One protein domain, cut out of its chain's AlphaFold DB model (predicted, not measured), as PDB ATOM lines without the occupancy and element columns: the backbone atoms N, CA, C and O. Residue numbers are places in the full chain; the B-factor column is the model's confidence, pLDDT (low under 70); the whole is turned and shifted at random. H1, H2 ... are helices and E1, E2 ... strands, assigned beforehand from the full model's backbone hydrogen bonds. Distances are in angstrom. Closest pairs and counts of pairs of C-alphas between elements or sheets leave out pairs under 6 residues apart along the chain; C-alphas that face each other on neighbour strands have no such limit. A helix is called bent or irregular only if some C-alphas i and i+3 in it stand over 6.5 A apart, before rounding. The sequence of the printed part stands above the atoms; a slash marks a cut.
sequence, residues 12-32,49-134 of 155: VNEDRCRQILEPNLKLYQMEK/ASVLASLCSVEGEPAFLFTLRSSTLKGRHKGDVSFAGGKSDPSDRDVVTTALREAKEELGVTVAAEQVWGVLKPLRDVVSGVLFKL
ATOM      1  N   VAL A  12     -16.531 -59.680  34.732       86.50
ATOM      2  CA  VAL A  12     -16.841 -60.896  35.503       86.50
ATOM      3  C   VAL A  12     -17.792 -60.595  36.664       86.50
ATOM      4  O   VAL A  12     -18.745 -61.338  36.904       86.50
ATOM      5  N   ASN A  13     -17.559 -59.499  37.391       84.38
ATOM      6  CA  ASN A  13     -18.450 -59.092  38.477       84.38
ATOM      7  C   ASN A  13     -19.768 -58.513  37.967       84.38
ATOM      8  O   ASN A  13     -20.795 -58.736  38.604       84.38
ATOM      9  N   GLU A  14     -19.759 -57.841  36.816       84.38
ATOM     10  CA  GLU A  14     -20.978 -57.430  36.124       84.38
ATOM     11  C   GLU A  14     -21.871 -58.636  35.805       84.38
ATOM     12  O   GLU A  14     -23.031 -58.662  36.218       84.38
ATOM     13  N   ASP A  15     -21.326 -59.664  35.153       87.44
ATOM     14  CA  ASP A  15     -22.067 -60.880  34.803       87.44
ATOM     15  C   ASP A  15     -22.592 -61.595  36.050       87.44
ATOM     16  O   ASP A  15     -23.759 -61.996  36.112       87.44
ATOM     17  N   ARG A  16     -21.760 -61.689  37.093       86.94
ATOM     18  CA  ARG A  16     -22.164 -62.259  38.382       86.94
ATOM     19  C   ARG A  16     -23.317 -61.473  39.010       86.94
ATOM     20  O   ARG A  16     -24.277 -62.074  39.489       86.94
ATOM     21  N   CYS A  17     -23.252 -60.142  39.004       86.44
ATOM     22  CA  CYS A  17     -24.332 -59.291  39.497       86.44
ATOM     23  C   CYS A  17     -25.613 -59.475  38.681       86.44
ATOM     24  O   CYS A  17     -26.679 -59.608  39.279       86.44
ATOM     25  N   ARG A  18     -25.524 -59.551  37.347       88.38
ATOM     26  CA  ARG A  18     -26.683 -59.804  36.477       88.38
ATOM     27  C   ARG A  18     -27.381 -61.106  36.839       88.38
ATOM     28  O   ARG A  18     -28.582 -61.091  37.084       88.38
ATOM     29  N   GLN A  19     -26.629 -62.194  36.980       88.94
ATOM     30  CA  GLN A  19     -27.176 -63.500  37.363       88.94
ATOM     31  C   GLN A  19     -27.839 -63.479  38.749       88.94
ATOM     32  O   GLN A  19     -28.895 -64.074  38.950       88.94
ATOM     33  N   ILE A  20     -27.239 -62.775  39.714       88.31
ATOM     34  CA  ILE A  20     -27.782 -62.662  41.076       88.31
ATOM     35  C   ILE A  20     -29.069 -61.823  41.104       88.31
ATOM     36  O   ILE A  20     -29.977 -62.114  41.887       88.31
ATOM     37  N   LEU A  21     -29.145 -60.765  40.292       87.31
ATOM     38  CA  LEU A  21     -30.246 -59.800  40.312       87.31
ATOM     39  C   LEU A  21     -31.391 -60.149  39.357       87.31
ATOM     40  O   LEU A  21     -32.519 -59.722  39.606       87.31
ATOM     41  N   GLU A  22     -31.140 -60.935  38.308       85.62
ATOM     42  CA  GLU A  22     -32.140 -61.361  37.320       85.62
ATOM     43  C   GLU A  22     -33.454 -61.867  37.958       85.62
ATOM     44  O   GLU A  22     -34.529 -61.410  37.546       85.62
ATOM     45  N   PRO A  23     -33.440 -62.719  39.007       86.56
ATOM     46  CA  PRO A  23     -34.676 -63.246  39.581       86.56
ATOM     47  C   PRO A  23     -35.581 -62.176  40.206       86.56
ATOM     48  O   PRO A  23     -36.796 -62.375  40.282       86.56
ATOM     49  N   ASN A  24     -35.025 -61.039  40.641       84.75
ATOM     50  CA  ASN A  24     -35.783 -59.994  41.333       84.75
ATOM     51  C   ASN A  24     -36.789 -59.291  40.413       84.75
ATOM     52  O   ASN A  24     -37.783 -58.763  40.908       84.75
ATOM     53  N   LEU A  25     -36.594 -59.321  39.088       77.25
ATOM     54  CA  LEU A  25     -37.528 -58.699  38.142       77.25
ATOM     55  C   LEU A  25     -38.951 -59.261  38.282       77.25
ATOM     56  O   LEU A  25     -39.929 -58.529  38.138       77.25
ATOM     57  N   LYS A  26     -39.072 -60.548  38.634       79.88
ATOM     58  CA  LYS A  26     -40.364 -61.218  38.841       79.88
ATOM     59  C   LYS A  26     -41.144 -60.634  40.021       79.88
ATOM     60  O   LYS A  26     -42.369 -60.577  39.955       79.88
ATOM     61  N   LEU A  27     -40.459 -60.147  41.059       76.19
ATOM     62  CA  LEU A  27     -41.097 -59.568  42.250       76.19
ATOM     63  C   LEU A  27     -41.958 -58.352  41.879       76.19
ATOM     64  O   LEU A  27     -43.091 -58.235  42.331       76.19
ATOM     65  N   TYR A  28     -41.470 -57.535  40.946       69.56
ATOM     66  CA  TYR A  28     -42.154 -56.333  40.464       69.56
ATOM     67  C   TYR A  28     -43.299 -56.607  39.476       69.56
ATOM     68  O   TYR A  28     -44.138 -55.739  39.233       69.56
ATOM     69  N   GLN A  29     -43.352 -57.805  38.886       67.06
ATOM     70  CA  GLN A  29     -44.448 -58.221  38.003       67.06
ATOM     71  C   GLN A  29     -45.637 -58.771  38.803       67.06
ATOM     72  O   GLN A  29     -46.789 -58.525  38.447       67.06
ATOM     73  N   MET A  30     -45.370 -59.479  39.905       54.31
ATOM     74  CA  MET A  30     -46.400 -60.132  40.725       54.31
ATOM     75  C   MET A  30     -47.308 -59.128  41.456       54.31
ATOM     76  O   MET A  30     -48.497 -59.388  41.642       54.31
ATOM     77  N   GLU A  31     -46.805 -57.942  41.792       53.09
ATOM     78  CA  GLU A  31     -47.594 -56.896  42.459       53.09
ATOM     79  C   GLU A  31     -48.545 -56.146  41.518       53.09
ATOM     80  O   GLU A  31     -49.585 -55.661  41.962       53.09
ATOM     81  N   LYS A  32     -48.277 -56.129  40.201       50.78
ATOM     82  CA  LYS A  32     -49.254 -55.644  39.207       50.78
ATOM     83  C   LYS A  32     -50.455 -56.593  39.054       50.78
ATOM     84  O   LYS A  32     -51.504 -56.153  38.594       50.78
ATOM     85  N   ALA A  49     -42.234 -46.055  43.718       84.94
ATOM     86  CA  ALA A  49     -41.083 -45.237  43.403       84.94
ATOM     87  C   ALA A  49     -39.934 -46.142  42.967       84.94
ATOM     88  O   ALA A  49     -39.827 -47.290  43.407       84.94
ATOM     89  N   SER A  50     -39.088 -45.637  42.082       88.88
ATOM     90  CA  SER A  50     -37.871 -46.323  41.664       88.88
ATOM     91  C   SER A  50     -36.699 -45.369  41.760       88.88
ATOM     92  O   SER A  50     -36.808 -44.206  41.372       88.88
ATOM     93  N   VAL A  51     -35.595 -45.874  42.294       89.69
ATOM     94  CA  VAL A  51     -34.330 -45.152  42.382       89.69
ATOM     95  C   VAL A  51     -33.259 -45.869  41.587       89.69
ATOM     96  O   VAL A  51     -33.291 -47.091  41.438       89.69
ATOM     97  N   LEU A  52     -32.297 -45.098  41.109       89.25
ATOM     98  CA  LEU A  52     -31.192 -45.548  40.302       89.25
ATOM     99  C   LEU A  52     -29.884 -45.432  41.102       89.25
ATOM    100  O   LEU A  52     -29.351 -44.342  41.316       89.25
ATOM    101  N   ALA A  53     -29.360 -46.573  41.544       89.94
ATOM    102  CA  ALA A  53     -28.052 -46.677  42.174       89.94
ATOM    103  C   ALA A  53     -26.969 -46.734  41.089       89.94
ATOM    104  O   ALA A  53     -26.799 -47.762  40.430       89.94
ATOM    105  N   SER A  54     -26.260 -45.619  40.895       86.88
ATOM    106  CA  SER A  54     -25.212 -45.508  39.872       86.88
ATOM    107  C   SER A  54     -23.858 -45.888  40.436       86.88
ATOM    108  O   SER A  54     -23.320 -45.158  41.269       86.88
ATOM    109  N   LEU A  55     -23.292 -46.992  39.958       84.19
ATOM    110  CA  LEU A  55     -21.939 -47.407  40.307       84.19
ATOM    111  C   LEU A  55     -20.938 -46.814  39.306       84.19
ATOM    112  O   LEU A  55     -21.049 -47.053  38.106       84.19
ATOM    113  N   CYS A  56     -19.984 -46.030  39.797       80.06
ATOM    114  CA  CYS A  56     -19.021 -45.245  39.021       80.06
ATOM    115  C   CYS A  56     -17.583 -45.604  39.430       80.06
ATOM    116  O   CYS A  56     -17.377 -46.236  40.465       80.06
ATOM    117  N   SER A  57     -16.593 -45.164  38.649       78.25
ATOM    118  CA  SER A  57     -15.186 -45.121  39.073       78.25
ATOM    119  C   SER A  57     -14.776 -43.663  39.248       78.25
ATOM    120  O   SER A  57     -15.128 -42.846  38.406       78.25
ATOM    121  N   VAL A  58     -14.088 -43.328  40.333       78.88
ATOM    122  CA  VAL A  58     -13.607 -41.976  40.640       78.88
ATOM    123  C   VAL A  58     -12.165 -42.117  41.089       78.88
ATOM    124  O   VAL A  58     -11.892 -42.780  42.082       78.88
ATOM    125  N   GLU A  59     -11.235 -41.562  40.311       79.56
ATOM    126  CA  GLU A  59      -9.788 -41.725  40.543       79.56
ATOM    127  C   GLU A  59      -9.350 -43.205  40.614       79.56
ATOM    128  O   GLU A  59      -8.386 -43.572  41.279       79.56
ATOM    129  N   GLY A  60     -10.064 -44.072  39.889       74.69
ATOM    130  CA  GLY A  60      -9.874 -45.519  39.894       74.69
ATOM    131  C   GLY A  60     -10.787 -46.240  40.882       74.69
ATOM    132  O   GLY A  60     -11.240 -47.338  40.575       74.69
ATOM    133  N   GLU A  61     -11.169 -45.619  41.989       78.75
ATOM    134  CA  GLU A  61     -11.932 -46.260  43.062       78.75
ATOM    135  C   GLU A  61     -13.430 -46.394  42.731       78.75
ATOM    136  O   GLU A  61     -14.008 -45.501  42.105       78.75
ATOM    137  N   PRO A  62     -14.107 -47.485  43.135       79.00
ATOM    138  CA  PRO A  62     -15.547 -47.621  42.958       79.00
ATOM    139  C   PRO A  62     -16.314 -46.650  43.869       79.00
ATOM    140  O   PRO A  62     -16.085 -46.594  45.074       79.00
ATOM    141  N   ALA A  63     -17.286 -45.932  43.308       82.50
ATOM    142  CA  ALA A  63     -18.102 -44.958  44.030       82.50
ATOM    143  C   ALA A  63     -19.577 -45.027  43.617       82.50
ATOM    144  O   ALA A  63     -19.908 -45.446  42.508       82.50
ATOM    145  N   PHE A  64     -20.468 -44.567  44.496       84.62
ATOM    146  CA  PHE A  64     -21.879 -44.373  44.167       84.62
ATOM    147  C   PHE A  64     -22.187 -42.899  43.899       84.62
ATOM    148  O   PHE A  64     -21.730 -42.016  44.626       84.62
ATOM    149  N   LEU A  65     -23.001 -42.637  42.876       83.50
ATOM    150  CA  LEU A  65     -23.522 -41.297  42.610       83.50
ATOM    151  C   LEU A  65     -24.816 -41.060  43.391       83.50
ATOM    152  O   LEU A  65     -25.777 -41.820  43.252       83.50
ATOM    153  N   PHE A  66     -24.849 -39.961  44.141       83.81
ATOM    154  CA  PHE A  66     -26.024 -39.485  44.863       83.81
ATOM    155  C   PHE A  66     -26.434 -38.090  44.383       83.81
ATOM    156  O   PHE A  66     -25.605 -37.287  43.951       83.81
ATOM    157  N   THR A  67     -27.721 -37.787  44.501       79.19
ATOM    158  CA  THR A  67     -28.281 -36.445  44.376       79.19
ATOM    159  C   THR A  67     -28.413 -35.812  45.756       79.19
ATOM    160  O   THR A  67     -28.746 -36.470  46.744       79.19
ATOM    161  N   LEU A  68     -28.150 -34.507  45.825       78.25
ATOM    162  CA  LEU A  68     -28.442 -33.696  47.000       78.25
ATOM    163  C   LEU A  68     -29.664 -32.838  46.693       78.25
ATOM    164  O   LEU A  68     -29.625 -31.985  45.801       78.25
ATOM    165  N   ARG A  69     -30.755 -33.031  47.436       66.75
ATOM    166  CA  ARG A  69     -31.936 -32.180  47.264       66.75
ATOM    167  C   ARG A  69     -31.622 -30.764  47.732       66.75
ATOM    168  O   ARG A  69     -31.229 -30.555  48.881       66.75
ATOM    169  N   SER A  70     -31.834 -29.791  46.841       57.28
ATOM    170  CA  SER A  70     -31.536 -28.380  47.100       57.28
ATOM    171  C   SER A  70     -32.083 -27.905  48.449       57.28
ATOM    172  O   SER A  70     -33.264 -28.079  48.771       57.28
ATOM    173  N   SER A  71     -31.224 -27.238  49.221       53.00
ATOM    174  CA  SER A  71     -31.551 -26.686  50.534       53.00
ATOM    175  C   SER A  71     -32.549 -25.515  50.469       53.00
ATOM    176  O   SER A  71     -33.066 -25.081  51.499       53.00
ATOM    177  N   THR A  72     -32.866 -24.990  49.283       50.94
ATOM    178  CA  THR A  72     -33.815 -23.876  49.102       50.94
ATOM    179  C   THR A  72     -35.266 -24.307  48.873       50.94
ATOM    180  O   THR A  72     -36.156 -23.458  48.922       50.94
ATOM    181  N   LEU A  73     -35.554 -25.603  48.706       51.22
ATOM    182  CA  LEU A  73     -36.930 -26.110  48.619       51.22
ATOM    183  C   LEU A  73     -37.592 -26.169  50.009       51.22
ATOM    184  O   LEU A  73     -37.051 -26.747  50.952       51.22
ATOM    185  N   LYS A  74     -38.792 -25.586  50.145       45.59
ATOM    186  CA  LYS A  74     -39.614 -25.698  51.363       45.59
ATOM    187  C   LYS A  74     -40.215 -27.110  51.436       45.59
ATOM    188  O   LYS A  74     -41.039 -27.463  50.599       45.59
ATOM    189  N   GLY A  75     -39.819 -27.918  52.421       56.66
ATOM    190  CA  GLY A  75     -40.358 -29.270  52.620       56.66
ATOM    191  C   GLY A  75     -39.549 -30.129  53.599       56.66
ATOM    192  O   GLY A  75     -38.501 -29.713  54.081       56.66
ATOM    193  N   ARG A  76     -40.051 -31.340  53.881       53.09
ATOM    194  CA  ARG A  76     -39.537 -32.278  54.905       53.09
ATOM    195  C   ARG A  76     -38.227 -33.002  54.534       53.09
ATOM    196  O   ARG A  76     -37.661 -33.651  55.396       53.09
ATOM    197  N   HIS A  77     -37.762 -32.866  53.288       52.53
ATOM    198  CA  HIS A  77     -36.618 -33.595  52.699       52.53
ATOM    199  C   HIS A  77     -35.502 -32.655  52.225       52.53
ATOM    200  O   HIS A  77     -34.940 -32.799  51.135       52.53
ATOM    201  N   LYS A  78     -35.291 -31.577  52.978       53.50
ATOM    202  CA  LYS A  78     -34.337 -30.520  52.647       53.50
ATOM    203  C   LYS A  78     -32.925 -30.989  53.007       53.50
ATOM    204  O   LYS A  78     -32.658 -31.215  54.179       53.50
ATOM    205  N   GLY A  79     -32.025 -31.055  52.023       61.91
ATOM    206  CA  GLY A  79     -30.646 -31.511  52.232       61.91
ATOM    207  C   GLY A  79     -30.481 -33.030  52.324       61.91
ATOM    208  O   GLY A  79     -29.385 -33.489  52.628       61.91
ATOM    209  N   ASP A  80     -31.539 -33.800  52.047       72.88
ATOM    210  CA  ASP A  80     -31.450 -35.258  51.997       72.88
ATOM    211  C   ASP A  80     -30.560 -35.684  50.819       72.88
ATOM    212  O   ASP A  80     -30.673 -35.158  49.704       72.88
ATOM    213  N   VAL A  81     -29.688 -36.653  51.096       80.81
ATOM    214  CA  VAL A  81     -28.894 -37.373  50.100       80.81
ATOM    215  C   VAL A  81     -29.697 -38.587  49.656       80.81
ATOM    216  O   VAL A  81     -30.109 -39.406  50.479       80.81
ATOM    217  N   SER A  82     -29.919 -38.712  48.354       82.62
ATOM    218  CA  SER A  82     -30.686 -39.809  47.767       82.62
ATOM    219  C   SER A  82     -30.035 -40.310  46.491       82.62
ATOM    220  O   SER A  82     -29.258 -39.611  45.856       82.62
ATOM    221  N   PHE A  83     -30.356 -41.532  46.084       88.38
ATOM    222  CA  PHE A  83     -30.154 -41.917  44.691       88.38
ATOM    223  C   PHE A  83     -31.110 -41.128  43.794       88.38
ATOM    224  O   PHE A  83     -32.190 -40.743  44.249       88.38
ATOM    225  N   ALA A  84     -30.729 -40.922  42.532       87.62
ATOM    226  CA  ALA A  84     -31.630 -40.310  41.563       87.62
ATOM    227  C   ALA A  84     -32.874 -41.182  41.401       87.62
ATOM    228  O   ALA A  84     -32.755 -42.404  41.275       87.62
ATOM    229  N   GLY A  85     -34.064 -40.598  41.433       88.69
ATOM    230  CA  GLY A  85     -35.273 -41.405  41.398       88.69
ATOM    231  C   GLY A  85     -36.528 -40.687  41.842       88.69
ATOM    232  O   GLY A  85     -36.501 -39.617  42.441       88.69
ATOM    233  N   GLY A  86     -37.655 -41.344  41.610       86.69
ATOM    234  CA  GLY A  86     -38.951 -40.727  41.808       86.69
ATOM    235  C   GLY A  86     -40.100 -41.703  41.649       86.69
ATOM    236  O   GLY A  86     -39.930 -42.925  41.642       86.69
ATOM    237  N   LYS A  87     -41.307 -41.147  41.603       88.19
ATOM    238  CA  LYS A  87     -42.545 -41.924  41.521       88.19
ATOM    239  C   LYS A  87     -42.776 -42.386  40.088       88.19
ATOM    240  O   LYS A  87     -42.535 -41.643  39.148       88.19
ATOM    241  N   SER A  88     -43.351 -43.572  39.950       86.56
ATOM    242  CA  SER A  88     -43.830 -44.092  38.672       86.56
ATOM    243  C   SER A  88     -44.867 -43.170  38.031       86.56
ATOM    244  O   SER A  88     -45.817 -42.673  38.670       86.56
ATOM    245  N   ASP A  89     -44.679 -42.978  36.733       86.19
ATOM    246  CA  ASP A  89     -45.621 -42.354  35.826       86.19
ATOM    247  C   ASP A  89     -46.460 -43.437  35.114       86.19
ATOM    248  O   ASP A  89     -45.964 -44.537  34.870       86.19
ATOM    249  N   PRO A  90     -47.738 -43.184  34.770       84.50
ATOM    250  CA  PRO A  90     -48.544 -44.124  33.985       84.50
ATOM    251  C   PRO A  90     -47.924 -44.554  32.647       84.50
ATOM    252  O   PRO A  90     -48.288 -45.614  32.139       84.50
ATOM    253  N   SER A  91     -47.025 -43.747  32.078       85.50
ATOM    254  CA  SER A  91     -46.279 -44.075  30.858       85.50
ATOM    255  C   SER A  91     -45.094 -45.024  31.097       85.50
ATOM    256  O   SER A  91     -44.607 -45.641  30.146       85.50
ATOM    257  N   ASP A  92     -44.661 -45.209  32.350       85.38
ATOM    258  CA  ASP A  92     -43.559 -46.101  32.703       85.38
ATOM    259  C   ASP A  92     -44.010 -47.575  32.640       85.38
ATOM    260  O   ASP A  92     -44.834 -48.057  33.425       85.38
ATOM    261  N   ARG A  93     -43.431 -48.338  31.704       85.31
ATOM    262  CA  ARG A  93     -43.730 -49.776  31.537       85.31
ATOM    263  C   ARG A  93     -43.340 -50.618  32.759       85.31
ATOM    264  O   ARG A  93     -44.054 -51.563  33.111       85.31
ATOM    265  N   ASP A  94     -42.249 -50.260  33.429       85.50
ATOM    266  CA  ASP A  94     -41.671 -50.979  34.564       85.50
ATOM    267  C   ASP A  94     -40.829 -50.061  35.476       85.50
ATOM    268  O   ASP A  94     -40.644 -48.865  35.219       85.50
ATOM    269  N   VAL A  95     -40.330 -50.639  36.573       87.06
ATOM    270  CA  VAL A  95     -39.492 -49.953  37.571       87.06
ATOM    271  C   VAL A  95     -38.158 -49.469  36.995       87.06
ATOM    272  O   VAL A  95     -37.653 -48.425  37.401       87.06
ATOM    273  N   VAL A  96     -37.612 -50.177  35.999       89.62
ATOM    274  CA  VAL A  96     -36.378 -49.775  35.312       89.62
ATOM    275  C   VAL A  96     -36.626 -48.504  34.509       89.62
ATOM    276  O   VAL A  96     -35.893 -47.533  34.653       89.62
ATOM    277  N   THR A  97     -37.704 -48.468  33.728       90.00
ATOM    278  CA  THR A  97     -38.099 -47.301  32.930       90.00
ATOM    279  C   THR A  97     -38.344 -46.084  33.819       90.00
ATOM    280  O   THR A  97     -37.852 -45.005  33.499       90.00
ATOM    281  N   THR A  98     -38.993 -46.283  34.972       89.81
ATOM    282  CA  THR A  98     -39.180 -45.225  35.980       89.81
ATOM    283  C   THR A  98     -37.829 -44.660  36.440       89.81
ATOM    284  O   THR A  98     -37.602 -43.458  36.358       89.81
ATOM    285  N   ALA A  99     -36.901 -45.518  36.882       90.00
ATOM    286  CA  ALA A  99     -35.593 -45.086  37.381       90.00
ATOM    287  C   ALA A  99     -34.747 -44.381  36.303       90.00
ATOM    288  O   ALA A  99     -34.088 -43.383  36.589       90.00
ATOM    289  N   LEU A 100     -34.781 -44.876  35.061       90.88
ATOM    290  CA  LEU A 100     -34.047 -44.288  33.938       90.88
ATOM    291  C   LEU A 100     -34.603 -42.921  33.524       90.88
ATOM    292  O   LEU A 100     -33.827 -42.015  33.220       90.88
ATOM    293  N   ARG A 101     -35.933 -42.757  33.522       92.69
ATOM    294  CA  ARG A 101     -36.585 -41.470  33.253       92.69
ATOM    295  C   ARG A 101     -36.189 -40.435  34.307       92.69
ATOM    296  O   ARG A 101     -35.706 -39.367  33.948       92.69
ATOM    297  N   GLU A 102     -36.320 -40.780  35.584       90.62
ATOM    298  CA  GLU A 102     -35.972 -39.893  36.702       90.62
ATOM    299  C   GLU A 102     -34.482 -39.522  36.690       90.62
ATOM    300  O   GLU A 102     -34.129 -38.357  36.835       90.62
ATOM    301  N   ALA A 103     -33.583 -40.473  36.415       87.69
ATOM    302  CA  ALA A 103     -32.158 -40.168  36.286       87.69
ATOM    303  C   ALA A 103     -31.853 -39.223  35.114       87.69
ATOM    304  O   ALA A 103     -30.977 -38.365  35.227       87.69
ATOM    305  N   LYS A 104     -32.585 -39.327  34.000       88.81
ATOM    306  CA  LYS A 104     -32.469 -38.362  32.901       88.81
ATOM    307  C   LYS A 104     -32.938 -36.967  33.320       88.81
ATOM    308  O   LYS A 104     -32.313 -35.991  32.921       88.81
ATOM    309  N   GLU A 105     -34.007 -36.870  34.103       86.88
ATOM    310  CA  GLU A 105     -34.548 -35.597  34.594       86.88
ATOM    311  C   GLU A 105     -33.641 -34.945  35.651       86.88
ATOM    312  O   GLU A 105     -33.363 -33.750  35.562       86.88
ATOM    313  N   GLU A 106     -33.143 -35.719  36.621       85.44
ATOM    314  CA  GLU A 106     -32.362 -35.201  37.752       85.44
ATOM    315  C   GLU A 106     -30.864 -35.053  37.452       85.44
ATOM    316  O   GLU A 106     -30.233 -34.113  37.935       85.44
ATOM    317  N   LEU A 107     -30.283 -35.971  36.672       83.00
ATOM    318  CA  LEU A 107     -28.841 -36.010  36.387       83.00
ATOM    319  C   LEU A 107     -28.498 -35.632  34.939       83.00
ATOM    320  O   LEU A 107     -27.324 -35.472  34.614       83.00
ATOM    321  N   GLY A 108     -29.481 -35.551  34.036       84.44
ATOM    322  CA  GLY A 108     -29.229 -35.331  32.606       84.44
ATOM    323  C   GLY A 108     -28.588 -36.525  31.889       84.44
ATOM    324  O   GLY A 108     -28.169 -36.398  30.736       84.44
ATOM    325  N   VAL A 109     -28.493 -37.689  32.542       79.62
ATOM    326  CA  VAL A 109     -27.830 -38.876  31.985       79.62
ATOM    327  C   VAL A 109     -28.810 -39.736  31.196       79.62
ATOM    328  O   VAL A 109     -29.944 -39.962  31.604       79.62
ATOM    329  N   THR A 110     -28.365 -40.243  30.049       84.12
ATOM    330  CA  THR A 110     -29.105 -41.259  29.290       84.12
ATOM    331  C   THR A 110     -28.355 -42.574  29.404       84.12
ATOM    332  O   THR A 110     -27.203 -42.668  28.988       84.12
ATOM    333  N   VAL A 111     -29.012 -43.571  29.984       82.94
ATOM    334  CA  VAL A 111     -28.461 -44.906  30.227       82.94
ATOM    335  C   VAL A 111     -29.265 -45.889  29.393       82.94
ATOM    336  O   VAL A 111     -30.497 -45.878  29.438       82.94
ATOM    337  N   ALA A 112     -28.577 -46.713  28.610       84.19
ATOM    338  CA  ALA A 112     -29.235 -47.748  27.827       84.19
ATOM    339  C   ALA A 112     -29.692 -48.889  28.754       84.19
ATOM    340  O   ALA A 112     -29.021 -49.197  29.742       84.19
ATOM    341  N   ALA A 113     -30.829 -49.525  28.461       82.50
ATOM    342  CA  ALA A 113     -31.385 -50.570  29.327       82.50
ATOM    343  C   ALA A 113     -30.422 -51.760  29.489       82.50
ATOM    344  O   ALA A 113     -30.371 -52.388  30.541       82.50
ATOM    345  N   GLU A 114     -29.595 -52.016  28.479       82.69
ATOM    346  CA  GLU A 114     -28.578 -53.065  28.451       82.69
ATOM    347  C   GLU A 114     -27.449 -52.802  29.459       82.69
ATOM    348  O   GLU A 114     -26.778 -53.732  29.897       82.69
ATOM    349  N   GLN A 115     -27.250 -51.550  29.882       85.25
ATOM    350  CA  GLN A 115     -26.252 -51.166  30.889       85.25
ATOM    351  C   GLN A 115     -26.766 -51.339  32.329       85.25
ATOM    352  O   GLN A 115     -25.992 -51.234  33.282       85.25
ATOM    353  N   VAL A 116     -28.061 -51.621  32.507       87.69
ATOM    354  CA  VAL A 116     -28.655 -51.917  33.814       87.69
ATOM    355  C   VAL A 116     -28.281 -53.335  34.213       87.69
ATOM    356  O   VAL A 116     -28.584 -54.284  33.496       87.69
ATOM    357  N   TRP A 117     -27.626 -53.484  35.361       89.38
ATOM    358  CA  TRP A 117     -27.157 -54.778  35.861       89.38
ATOM    359  C   TRP A 117     -28.294 -55.607  36.447       89.38
ATOM    360  O   TRP A 117     -28.267 -56.830  36.392       89.38
ATOM    361  N   GLY A 118     -29.313 -54.946  36.985       88.94
ATOM    362  CA  GLY A 118     -30.533 -55.600  37.421       88.94
ATOM    363  C   GLY A 118     -31.315 -54.746  38.403       88.94
ATOM    364  O   GLY A 118     -31.019 -53.570  38.631       88.94
ATOM    365  N   VAL A 119     -32.326 -55.362  39.003       89.56
ATOM    366  CA  VAL A 119     -33.153 -54.732  40.032       89.56
ATOM    367  C   VAL A 119     -32.874 -55.386  41.379       89.56
ATOM    368  O   VAL A 119     -32.706 -56.601  41.484       89.56
ATOM    369  N   LEU A 120     -32.776 -54.571  42.420       88.50
ATOM    370  CA  LEU A 120     -32.670 -55.030  43.799       88.50
ATOM    371  C   LEU A 120     -34.042 -55.499  44.288       88.50
ATOM    372  O   LEU A 120     -35.058 -55.300  43.629       88.50
ATOM    373  N   LYS A 121     -34.084 -56.134  45.458       82.31
ATOM    374  CA  LYS A 121     -35.362 -56.447  46.100       82.31
ATOM    375  C   LYS A 121     -36.054 -55.147  46.536       82.31
ATOM    376  O   LYS A 121     -35.362 -54.239  47.007       82.31
ATOM    377  N   PRO A 122     -37.389 -55.056  46.428       77.25
ATOM    378  CA  PRO A 122     -38.118 -53.885  46.890       77.25
ATOM    379  C   PRO A 122     -37.908 -53.672  48.390       77.25
ATOM    380  O   PRO A 122     -37.928 -54.614  49.186       77.25
ATOM    381  N   LEU A 123     -37.710 -52.415  48.775       72.12
ATOM    382  CA  LEU A 123     -37.702 -51.996  50.169       72.12
ATOM    383  C   LEU A 123     -39.141 -51.624  50.545       72.12
ATOM    384  O   LEU A 123     -39.730 -50.782  49.872       72.12
ATOM    385  N   ARG A 124     -39.676 -52.275  51.593       56.53
ATOM    386  CA  ARG A 124     -41.011 -52.088  52.217       56.53
ATOM    387  C   ARG A 124     -42.014 -51.240  51.408       56.53
ATOM    388  O   ARG A 124     -41.926 -50.015  51.386       56.53
ATOM    389  N   ASP A 125     -42.983 -51.936  50.817       54.72
ATOM    390  CA  ASP A 125     -44.240 -51.520  50.169       54.72
ATOM    391  C   ASP A 125     -44.244 -50.401  49.111       54.72
ATOM    392  O   ASP A 125     -45.278 -50.243  48.461       54.72
ATOM    393  N   VAL A 126     -43.170 -49.630  48.871       59.16
ATOM    394  CA  VAL A 126     -43.241 -48.527  47.881       59.16
ATOM    395  C   VAL A 126     -41.957 -48.156  47.124       59.16
ATOM    396  O   VAL A 126     -42.081 -47.408  46.155       59.16
ATOM    397  N   VAL A 127     -40.748 -48.615  47.492       63.16
ATOM    398  CA  VAL A 127     -39.503 -48.202  46.792       63.16
ATOM    399  C   VAL A 127     -38.748 -49.379  46.175       63.16
ATOM    400  O   VAL A 127     -38.393 -50.349  46.843       63.16
ATOM    401  N   SER A 128     -38.431 -49.239  44.891       64.69
ATOM    402  CA  SER A 128     -37.624 -50.171  44.101       64.69
ATOM    403  C   SER A 128     -36.216 -49.622  43.904       64.69
ATOM    404  O   SER A 128     -36.064 -48.453  43.553       64.69
ATOM    405  N   GLY A 129     -35.191 -50.453  44.093       69.25
ATOM    406  CA  GLY A 129     -33.813 -50.099  43.750       69.25
ATOM    407  C   GLY A 129     -33.420 -50.698  42.404       69.25
ATOM    408  O   GLY A 129     -33.552 -51.903  42.213       69.25
ATOM    409  N   VAL A 130     -32.914 -49.886  41.480       68.44
ATOM    410  CA  VAL A 130     -32.340 -50.328  40.201       68.44
ATOM    411  C   VAL A 130     -30.836 -50.094  40.258       68.44
ATOM    412  O   VAL A 130     -30.404 -48.993  40.585       68.44
ATOM    413  N   LEU A 131     -30.040 -51.124  39.966       69.44
ATOM    414  CA  LEU A 131     -28.582 -51.028  39.964       69.44
ATOM    415  C   LEU A 131     -28.069 -51.006  38.527       69.44
ATOM    416  O   LEU A 131     -28.397 -51.876  37.717       69.44
ATOM    417  N   PHE A 132     -27.214 -50.039  38.228       66.69
ATOM    418  CA  PHE A 132     -26.530 -49.963  36.946       66.69
ATOM    419  C   PHE A 132     -25.119 -49.412  37.125       66.69
ATOM    420  O   PHE A 132     -24.796 -48.766  38.126       66.69
ATOM    421  N   LYS A 133     -24.282 -49.658  36.122       53.59
ATOM    422  CA  LYS A 133     -22.933 -49.110  36.065       53.59
ATOM    423  C   LYS A 133     -22.885 -47.910  35.131       53.59
ATOM    424  O   LYS A 133     -23.271 -48.001  33.967       53.59
ATOM    425  N   LEU A 134     -22.328 -46.814  35.629       53.12
ATOM    426  CA  LEU A 134     -21.794 -45.739  34.806       53.12
ATOM    427  C   LEU A 134     -20.335 -46.064  34.480       53.12
ATOM    428  O   LEU A 134     -19.502 -46.254  35.366       53.12
TER     429      LEU A 134
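What this domain is: This is residues 12 to 32 and 49 to 134 of the 155 residues of the protein "Nudix (nucleoside diphosphate linked moiety X)-type motif 8" of Salarias fasciatus (UniProt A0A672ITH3). A strongly twisted sheet of five strands, with the long strand E1 running through it, has the helix H2 packed on one face and the first arm of the bent helix H1 over its edge strand E4 on the opposite face. The hairpin of E1 and E2 extends the sheet at one end, and a long loop, residues 66 to 83, reaches away from the sheet between E2 and E3. The printed part has 107 residues, with two named helices and five named strands; along the chain H1 comes first, the strands E1, E2 and E3 follow, then H2, and last the strands E4 and E5; the class is mixed, helices and strands, and in the branched sheet E1 and E5 are parallel neighbours, while the pairs E1 and E2, E1 and E3, and E4 and E5 are antiparallel. The whole is compact, with a radius of gyration of the C-alphas of 14.2 A and spans of 42 by 41 by 24 A.

Where its parts are: H1, residues 12 to 32, begins with C-alpha 12 at (-16.841, -60.896, 35.503). By its hydrogen bonds it was assigned as one helix, but it is bent: C-alphas 20 and 23 are 7.1 A apart. Its arms are H1a, residues 12 to 20, 12.4 A long, and H1b, residues 23 to 32, 16.4 A. E1, residues 49 to 58, begins at (-41.083, -45.237, 43.403) and measures 27.8 A. E2 holds residues 61 to 65 and E3 residues 84 to 87. H2, residues 95 to 107, is 17.6 A long. E4 holds residues 116 to 119; E5, residues 127 to 133, measures 19.8 A and ends with C-alpha 133 at (-22.933, -49.110, 36.065).

How they stand to each other: E2, beside residues 54 to 58 of E1, and E3, beside residues 49 to 52, lie on one side of E1, and E5 lies on the other side. E1 and E2 form an antiparallel hairpin, with N 56 and O 63 at 2.8 A. E1 and E3 are antiparallel, with N 52 and O 84 at 2.7 A. E1 and E5 are parallel, with N 53 and O 130 at 2.8 A. E4 and E5 form an antiparallel hairpin, with N 131 and O 118 at 3.0 A. H2 is on the sheet; its closest C-alphas to E3 are those of Glu 102 and Gly 85, 5.0 A apart. H1a is on the opposite face, over E4, at a height over the sheet of 8.8 A. H1b only grazes the sheet, with its residues 23 to 28. Every O i to N i+4 pair is within hydrogen-bond range in H1a and H2; in H1b 1 of 6 is, beside 5 of 7 O i to N i+3 pairs.

The domain as a whole: The C-alphas farthest apart, those of Val 12 and Lys 74, are 44.8 A apart. Residues 33 to 48 are not printed, and C-alphas 32 and 49 are 13.9 A apart across the cut. The link from E2 to E3 is long, 18 residues. The pLDDT is under 70 in residues 28 to 32, 69 to 79 and 124 to 134.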